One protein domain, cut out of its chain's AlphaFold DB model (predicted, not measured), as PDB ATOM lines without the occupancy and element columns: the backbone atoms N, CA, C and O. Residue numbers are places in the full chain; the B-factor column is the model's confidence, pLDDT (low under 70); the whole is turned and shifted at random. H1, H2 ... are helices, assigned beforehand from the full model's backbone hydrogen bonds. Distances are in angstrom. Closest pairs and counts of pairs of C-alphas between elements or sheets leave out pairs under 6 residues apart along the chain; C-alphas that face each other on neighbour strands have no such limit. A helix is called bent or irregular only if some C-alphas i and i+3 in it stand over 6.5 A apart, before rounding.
ATOM      1  N   GLY A 435      58.572  60.442  -8.495       83.69
ATOM      2  CA  GLY A 435      58.010  59.117  -8.782       83.69
ATOM      3  C   GLY A 435      56.962  58.621  -7.774       83.69
ATOM      4  O   GLY A 435      56.701  57.414  -7.718       83.69
ATOM      5  N   GLN A 436      56.392  59.525  -6.973       86.56
ATOM      6  CA  GLN A 436      55.466  59.236  -5.874       86.56
ATOM      7  C   GLN A 436      54.015  59.260  -6.336       86.56
ATOM      8  O   GLN A 436      53.681  59.949  -7.293       86.56
ATOM      9  N   LEU A 437      53.139  58.515  -5.664       88.75
ATOM     10  CA  LEU A 437      51.721  58.469  -6.021       88.75
ATOM     11  C   LEU A 437      51.072  59.854  -5.831       88.75
ATOM     12  O   LEU A 437      51.115  60.422  -4.744       88.75
ATOM     13  N   HIS A 438      50.490  60.406  -6.898       90.06
ATOM     14  CA  HIS A 438      49.861  61.730  -6.902       90.06
ATOM     15  C   HIS A 438      48.409  61.651  -6.404       90.06
ATOM     16  O   HIS A 438      47.785  60.598  -6.528       90.06
ATOM     17  N   LYS A 439      47.823  62.761  -5.926       90.44
ATOM     18  CA  LYS A 439      46.423  62.832  -5.449       90.44
ATOM     19  C   LYS A 439      45.417  62.184  -6.402       90.44
ATOM     20  O   LYS A 439      44.680  61.288  -6.006       90.44
ATOM     21  N   ALA A 440      45.449  62.566  -7.679       90.88
ATOM     22  CA  ALA A 440      44.576  61.975  -8.699       90.88
ATOM     23  C   ALA A 440      44.793  60.456  -8.871       90.88
ATOM     24  O   ALA A 440      43.847  59.712  -9.130       90.88
ATOM     25  N   GLY A 441      46.035  59.991  -8.703       93.12
ATOM     26  CA  GLY A 441      46.365  58.571  -8.669       93.12
ATOM     27  C   GLY A 441      45.756  57.886  -7.452       93.12
ATOM     28  O   GLY A 441      45.112  56.854  -7.609       93.12
ATOM     29  N   MET A 442      45.878  58.492  -6.268       94.75
ATOM     30  CA  MET A 442      45.285  57.968  -5.035       94.75
ATOM     31  C   MET A 442      43.766  57.801  -5.156       94.75
ATOM     32  O   MET A 442      43.230  56.721  -4.906       94.75
ATOM     33  N   GLU A 443      43.079  58.838  -5.640       94.44
ATOM     34  CA  GLU A 443      41.633  58.814  -5.874       94.44
ATOM     35  C   GLU A 443      41.213  57.729  -6.875       94.44
ATOM     36  O   GLU A 443      40.178  57.083  -6.695       94.44
ATOM     37  N   ARG A 444      41.990  57.525  -7.949       94.56
ATOM     38  CA  ARG A 444      41.691  56.511  -8.971       94.56
ATOM     39  C   ARG A 444      41.812  55.095  -8.412       94.56
ATOM     40  O   ARG A 444      40.923  54.285  -8.668       94.56
ATOM     41  N   GLU A 445      42.869  54.804  -7.661       96.62
ATOM     42  CA  GLU A 445      43.083  53.480  -7.064       96.62
ATOM     43  C   GLU A 445      42.026  53.166  -5.995       96.62
ATOM     44  O   GLU A 445      41.494  52.057  -5.950       96.62
ATOM     45  N   HIS A 446      41.625  54.159  -5.198       95.12
ATOM     46  CA  HIS A 446      40.511  53.990  -4.266       95.12
ATOM     47  C   HIS A 446      39.187  53.693  -4.991       95.12
ATOM     48  O   HIS A 446      38.503  52.722  -4.666       95.12
ATOM     49  N   LYS A 447      38.851  54.467  -6.036       93.31
ATOM     50  CA  LYS A 447      37.648  54.245  -6.865       93.31
ATOM     51  C   LYS A 447      37.645  52.878  -7.547       93.31
ATOM     52  O   LYS A 447      36.587  52.287  -7.751       93.31
ATOM     53  N   LEU A 448      38.819  52.364  -7.910       94.69
ATOM     54  CA  LEU A 448      38.962  51.007  -8.426       94.69
ATOM     55  C   LEU A 448      38.558  49.971  -7.365       94.69
ATOM     56  O   LEU A 448      37.787  49.064  -7.678       94.69
ATOM     57  N   GLY A 449      38.998  50.140  -6.116       93.69
ATOM     58  CA  GLY A 449      38.531  49.347  -4.975       93.69
ATOM     59  C   GLY A 449      37.010  49.388  -4.805       93.69
ATOM     60  O   GLY A 449      36.362  48.342  -4.755       93.69
ATOM     61  N   GLU A 450      36.419  50.583  -4.822       91.62
ATOM     62  CA  GLU A 450      34.963  50.769  -4.722       91.62
ATOM     63  C   GLU A 450      34.207  50.081  -5.869       91.62
ATOM     64  O   GLU A 450      33.161  49.461  -5.663       91.62
ATOM     65  N   MET A 451      34.735  50.155  -7.092       92.06
ATOM     66  CA  MET A 451      34.160  49.477  -8.253       92.06
ATOM     67  C   MET A 451      34.207  47.951  -8.086       92.06
ATOM     68  O   MET A 451      33.227  47.271  -8.402       92.06
ATOM     69  N   LEU A 452      35.316  47.400  -7.578       91.38
ATOM     70  CA  LEU A 452      35.433  45.969  -7.272       91.38
ATOM     71  C   LEU A 452      34.442  45.561  -6.182       91.38
ATOM     72  O   LEU A 452      33.765  44.543  -6.342       91.38
ATOM     73  N   ARG A 453      34.289  46.379  -5.132       88.81
ATOM     74  CA  ARG A 453      33.280  46.173  -4.087       88.81
ATOM     75  C   ARG A 453      31.885  46.131  -4.681       88.81
ATOM     76  O   ARG A 453      31.167  45.174  -4.440       88.81
ATOM     77  N   GLN A 454      31.512  47.095  -5.520       87.31
ATOM     78  CA  GLN A 454      30.199  47.119  -6.175       87.31
ATOM     79  C   GLN A 454      29.957  45.899  -7.070       87.31
ATOM     80  O   GLN A 454      28.847  45.366  -7.097       87.31
ATOM     81  N   ARG A 455      30.983  45.456  -7.803       87.12
ATOM     82  CA  ARG A 455      30.884  44.327  -8.734       87.12
ATOM     83  C   ARG A 455      30.772  42.985  -8.017       87.12
ATOM     84  O   ARG A 455      29.979  42.147  -8.437       87.12
ATOM     85  N   TYR A 456      31.562  42.789  -6.965       85.88
ATOM     86  CA  TYR A 456      31.715  41.506  -6.279       85.88
ATOM     87  C   TYR A 456      31.095  41.496  -4.877       85.88
ATOM     88  O   TYR A 456      31.354  40.577  -4.110       85.88
ATOM     89  N   ASN A 457      30.247  42.473  -4.533       82.44
ATOM     90  CA  ASN A 457      29.690  42.633  -3.185       82.44
ATOM     91  C   ASN A 457      29.049  41.356  -2.633       82.44
ATOM     92  O   ASN A 457      29.320  40.961  -1.508       82.44
ATOM     93  N   ASN A 458      28.194  40.720  -3.436       80.75
ATOM     94  CA  ASN A 458      27.474  39.515  -3.023       80.75
ATOM     95  C   ASN A 458      28.398  38.303  -2.861       80.75
ATOM     96  O   ASN A 458      28.036  37.381  -2.148       80.75
ATOM     97  N   PHE A 459      29.545  38.310  -3.546       82.12
ATOM     98  CA  PHE A 459      30.539  37.246  -3.483       82.12
ATOM     99  C   PHE A 459      31.491  37.436  -2.295       82.12
ATOM    100  O   PHE A 459      31.748  36.484  -1.577       82.12
ATOM    101  N   ILE A 460      31.972  38.664  -2.071       79.44
ATOM    102  CA  ILE A 460      32.923  38.985  -0.993       79.44
ATOM    103  C   ILE A 460      32.227  39.064   0.372       79.44
ATOM    104  O   ILE A 460      32.823  38.708   1.372       79.44
ATOM    105  N   GLY A 461      30.984  39.553   0.439       78.19
ATOM    106  CA  GLY A 461      30.255  39.662   1.706       78.19
ATOM    107  C   GLY A 461      30.905  40.609   2.725       78.19
ATOM    108  O   GLY A 461      31.528  41.616   2.363       78.19
ATOM    109  N   ASP A 462      30.698  40.312   4.007       74.06
ATOM    110  CA  ASP A 462      31.439  40.950   5.096       74.06
ATOM    111  C   ASP A 462      32.870  40.396   5.119       74.06
ATOM    112  O   ASP A 462      33.092  39.246   4.764       74.06
ATOM    113  N   TYR A 463      33.849  41.231   5.475       70.44
ATOM    114  CA  TYR A 463      35.261  40.843   5.418       70.44
ATOM    115  C   TYR A 463      35.563  39.658   6.346       70.44
ATOM    116  O   TYR A 463      35.323  39.759   7.548       70.44
ATOM    117  N   CYS A 464      36.171  38.605   5.794       69.19
ATOM    118  CA  CYS A 464      36.845  37.539   6.532       69.19
ATOM    119  C   CYS A 464      38.341  37.512   6.170       69.19
ATOM    120  O   CYS A 464      38.733  37.878   5.058       69.19
ATOM    121  N   VAL A 465      39.187  37.088   7.115       66.69
ATOM    122  CA  VAL A 465      40.656  37.141   6.996       66.69
ATOM    123  C   VAL A 465      41.206  36.335   5.810       66.69
ATOM    124  O   VAL A 465      42.180  36.760   5.192       66.69
ATOM    125  N   ASP A 466      40.545  35.239   5.432       71.19
ATOM    126  CA  ASP A 466      41.030  34.315   4.396       71.19
ATOM    127  C   ASP A 466      40.457  34.585   2.991       71.19
ATOM    128  O   ASP A 466      40.888  33.977   2.006       71.19
ATOM    129  N   ASP A 467      39.522  35.530   2.858       76.44
ATOM    130  CA  ASP A 467      38.808  35.761   1.595       76.44
ATOM    131  C   ASP A 467      39.628  36.563   0.573       76.44
ATOM    132  O   ASP A 467      39.414  36.462  -0.641       76.44
ATOM    133  N   ILE A 468      40.561  37.400   1.042       82.94
ATOM    134  CA  ILE A 468      41.286  38.355   0.199       82.94
ATOM    135  C   ILE A 468      42.789  38.214   0.401       82.94
ATOM    136  O   ILE A 468      43.357  38.651   1.396       82.94
ATOM    137  N   TYR A 469      43.457  37.712  -0.635       84.12
ATOM    138  CA  TYR A 469      44.907  37.776  -0.748       84.12
ATOM    139  C   TYR A 469      45.333  38.920  -1.671       84.12
ATOM    140  O   TYR A 469      44.864  39.031  -2.807       84.12
ATOM    141  N   ALA A 470      46.268  39.743  -1.201       86.81
ATOM    142  CA  ALA A 470      46.730  40.935  -1.894       86.81
ATOM    143  C   ALA A 470      48.256  41.072  -1.799       86.81
ATOM    144  O   ALA A 470      48.840  40.961  -0.725       86.81
ATOM    145  N   TYR A 471      48.909  41.337  -2.934       87.44
ATOM    146  CA  TYR A 471      50.363  41.464  -3.022       87.44
ATOM    147  C   TYR A 471      50.759  42.543  -4.035       87.44
ATOM    148  O   TYR A 471      50.085  42.741  -5.046       87.44
ATOM    149  N   SER A 472      51.866  43.237  -3.771       89.81
ATOM    150  CA  SER A 472      52.436  44.263  -4.648       89.81
ATOM    151  C   SER A 472      53.928  44.030  -4.850       89.81
ATOM    152  O   SER A 472      54.600  43.484  -3.978       89.81
ATOM    153  N   THR A 473      54.482  44.538  -5.951       88.44
ATOM    154  CA  THR A 473      55.940  44.636  -6.109       88.44
ATOM    155  C   THR A 473      56.562  45.535  -5.036       88.44
ATOM    156  O   THR A 473      55.873  46.361  -4.428       88.44
ATOM    157  N   ASP A 474      57.875  45.428  -4.827       87.25
ATOM    158  CA  ASP A 474      58.592  46.227  -3.827       87.25
ATOM    159  C   ASP A 474      58.916  47.656  -4.314       87.25
ATOM    160  O   ASP A 474      60.048  48.118  -4.271       87.25
ATOM    161  N   TYR A 475      57.892  48.380  -4.770       90.50
ATOM    162  CA  TYR A 475      57.947  49.822  -5.028       90.50
ATOM    163  C   TYR A 475      56.976  50.550  -4.094       90.50
ATOM    164  O   TYR A 475      55.938  50.007  -3.723       90.50
ATOM    165  N   ASP A 476      57.292  51.777  -3.686       92.12
ATOM    166  CA  ASP A 476      56.466  52.506  -2.707       92.12
ATOM    167  C   ASP A 476      55.059  52.771  -3.250       92.12
ATOM    168  O   ASP A 476      54.059  52.385  -2.645       92.12
ATOM    169  N   ARG A 477      54.975  53.309  -4.471       92.38
ATOM    170  CA  ARG A 477      53.700  53.612  -5.140       92.38
ATOM    171  C   ARG A 477      52.811  52.390  -5.382       92.38
ATOM    172  O   ARG A 477      51.591  52.537  -5.404       92.38
ATOM    173  N   THR A 478      53.376  51.194  -5.573       94.19
ATOM    174  CA  THR A 478      52.582  49.970  -5.786       94.19
ATOM    175  C   THR A 478      51.995  49.467  -4.472       94.19
ATOM    176  O   THR A 478      50.818  49.115  -4.449       94.19
ATOM    177  N   LYS A 479      52.751  49.536  -3.367       94.38
ATOM    178  CA  LYS A 479      52.221  49.283  -2.016       94.38
ATOM    179  C   LYS A 479      51.107  50.264  -1.669       94.38
ATOM    180  O   LYS A 479      50.053  49.852  -1.197       94.38
ATOM    181  N   MET A 480      51.325  51.551  -1.940       95.50
ATOM    182  CA  MET A 480      50.332  52.595  -1.676       95.50
ATOM    183  C   MET A 480      49.051  52.386  -2.491       95.50
ATOM    184  O   MET A 480      47.957  52.449  -1.938       95.50
ATOM    185  N   SER A 481      49.184  52.074  -3.786       96.81
ATOM    186  CA  SER A 481      48.038  51.780  -4.661       96.81
ATOM    187  C   SER A 481      47.241  50.580  -4.148       96.81
ATOM    188  O   SER A 481      46.018  50.644  -4.072       96.81
ATOM    189  N   LEU A 482      47.920  49.508  -3.717       95.25
ATOM    190  CA  LEU A 482      47.242  48.336  -3.169       95.25
ATOM    191  C   LEU A 482      46.491  48.655  -1.867       95.25
ATOM    192  O   LEU A 482      45.359  48.207  -1.705       95.25
ATOM    193  N   GLN A 483      47.073  49.465  -0.974       95.31
ATOM    194  CA  GLN A 483      46.387  49.926   0.241       95.31
ATOM    195  C   GLN A 483      45.107  50.711  -0.091       95.31
ATOM    196  O   GLN A 483      44.082  50.496   0.546       95.31
ATOM    197  N   LEU A 484      45.140  51.580  -1.106       96.25
ATOM    198  CA  LEU A 484      43.972  52.351  -1.552       96.25
ATOM    199  C   LEU A 484      42.880  51.473  -2.165       96.25
ATOM    200  O   LEU A 484      41.708  51.650  -1.837       96.25
ATOM    201  N   ILE A 485      43.256  50.512  -3.017       95.56
ATOM    202  CA  ILE A 485      42.309  49.543  -3.585       95.56
ATOM    203  C   ILE A 485      41.651  48.745  -2.458       95.56
ATOM    204  O   ILE A 485      40.431  48.609  -2.453       95.56
ATOM    205  N   LEU A 486      42.431  48.228  -1.502       92.56
ATOM    206  CA  LEU A 486      41.895  47.475  -0.365       92.56
ATOM    207  C   LEU A 486      40.985  48.342   0.508       92.56
ATOM    208  O   LEU A 486      39.919  47.885   0.907       92.56
ATOM    209  N   ASN A 487      41.354  49.600   0.749       91.94
ATOM    210  CA  ASN A 487      40.515  50.534   1.490       91.94
ATOM    211  C   ASN A 487      39.162  50.752   0.793       91.94
ATOM    212  O   ASN A 487      38.134  50.563   1.433       91.94
ATOM    213  N   GLY A 488      39.155  51.026  -0.517       91.50
ATOM    214  CA  GLY A 488      37.925  51.167  -1.309       91.50
ATOM    215  C   GLY A 488      37.117  49.867  -1.425       91.50
ATOM    216  O   GLY A 488      35.885  49.892  -1.479       91.50
ATOM    217  N   LEU A 489      37.798  48.716  -1.435       90.12
ATOM    218  CA  LEU A 489      37.181  47.390  -1.494       90.12
ATOM    219  C   LEU A 489      36.446  47.037  -0.194       90.12
ATOM    220  O   LEU A 489      35.393  46.403  -0.237       90.12
ATOM    221  N   LEU A 490      37.006  47.441   0.949       84.19
ATOM    222  CA  LEU A 490      36.551  47.060   2.287       84.19
ATOM    223  C   LEU A 490      35.694  48.130   2.981       84.19
ATOM    224  O   LEU A 490      35.375  47.986   4.161       84.19
ATOM    225  N   VAL A 491      35.278  49.184   2.271       71.00
ATOM    226  CA  VAL A 491      34.335  50.183   2.805       71.00
ATOM    227  C   VAL A 491      33.026  49.504   3.234       71.00
ATOM    228  O   VAL A 491      32.495  48.636   2.530       71.00
ATOM    229  N   ASP A 492      32.492  49.926   4.387       59.97
ATOM    230  CA  ASP A 492      31.254  49.396   4.967       59.97
ATOM    231  C   ASP A 492      30.101  49.428   3.943       59.97
ATOM    232  O   ASP A 492      29.709  50.476   3.413       59.97
ATOM    233  N   ILE A 493      29.517  48.252   3.684       53.75
ATOM    234  CA  ILE A 493      28.384  48.064   2.766       53.75
ATOM    235  C   ILE A 493      27.195  48.913   3.207       53.75
ATOM    236  O   ILE A 493      26.433  49.391   2.360       53.75
ATOM    237  N   LYS A 494      27.019  49.135   4.516       46.97
ATOM    238  CA  LYS A 494      25.952  49.994   5.037       46.97
ATOM    239  C   LYS A 494      26.114  51.411   4.512       46.97
ATOM    240  O   LYS A 494      25.122  51.979   4.065       46.97
ATOM    241  N   ILE A 495      27.334  51.945   4.454       51.06
ATOM    242  CA  ILE A 495      27.603  53.272   3.885       51.06
ATOM    243  C   ILE A 495      27.219  53.294   2.403       51.06
ATOM    244  O   ILE A 495      26.485  54.188   1.994       51.06
ATOM    245  N   PHE A 496      27.589  52.285   1.609       45.75
ATOM    246  CA  PHE A 496      27.177  52.204   0.198       45.75
ATOM    247  C   PHE A 496      25.660  52.089   0.017       45.75
ATOM    248  O   PHE A 496      25.078  52.763  -0.838       45.75
ATOM    249  N   ARG A 497      24.996  51.259   0.829       43.94
ATOM    250  CA  ARG A 497      23.544  51.058   0.787       43.94
ATOM    251  C   ARG A 497      22.808  52.331   1.188       43.94
ATOM    252  O   ARG A 497      21.860  52.698   0.503       43.94
TER     253      ARG A 497
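Overview. This is residues 435 to 497 of the 531 residues of an uncharacterized protein of Trichomalopsis sarcophagae (UniProt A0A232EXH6). Two helices, H1 and H2, pack on each other and run the same way, and between them the chain folds back through a long loop, residues 461 to 475. H1, the longer helix, comes first and has a kink near its far end; a very short helix, H3, follows H2 and ends the printed part near H1. The printed part has 63 residues, with three named helices in the order H1, H2, H3 and no named strand: the class is all helix. The whole is only just compact, close to loose, with a radius of gyration of the C-alphas of 12.3 A and spans of 36 by 24 by 15 A.

Arrangement. H1, residues 439 to 460, and H2, residues 476 to 489, touch; their closest C-alphas, those of Gly 449 and Ile 485, are 4.0 A apart. They run the same way at a steep tilt of 42 degrees. H1 has a kink of 49 degrees near residue 454. H3, residues 493 to 497, and H1 are near each other, with 6 pairs of C-alphas within 10 A, while H2 and H3 are apart. Every O i to N i+4 pair is within hydrogen-bond range in H2 and H3; in H1, 16 of 18 are.

Along the chain. H1 begins at C-alpha 439, (46.423, 62.832, -5.449), and is 27.8 A long. It is irregular: C-alphas 455 and 458 are 8.2 A apart. H2 begins at C-alpha 476, (56.466, 52.506, -2.707), and is 20.0 A long. H3, 6.0 A long, ends at C-alpha 497, (23.544, 51.058, 0.787).

Size, cuts and confidence. The two C-alphas farthest apart, those of Gly 435 and Asn 458, are 36.7 A apart. The printed part has no cut. The link from H1 to H2 is long, with 15 residues; that from H2 to H3 is tight, with 3. The mean pLDDT of the printed part is 84.2, and residues 464 to 465 and 492 to 497 are under 70.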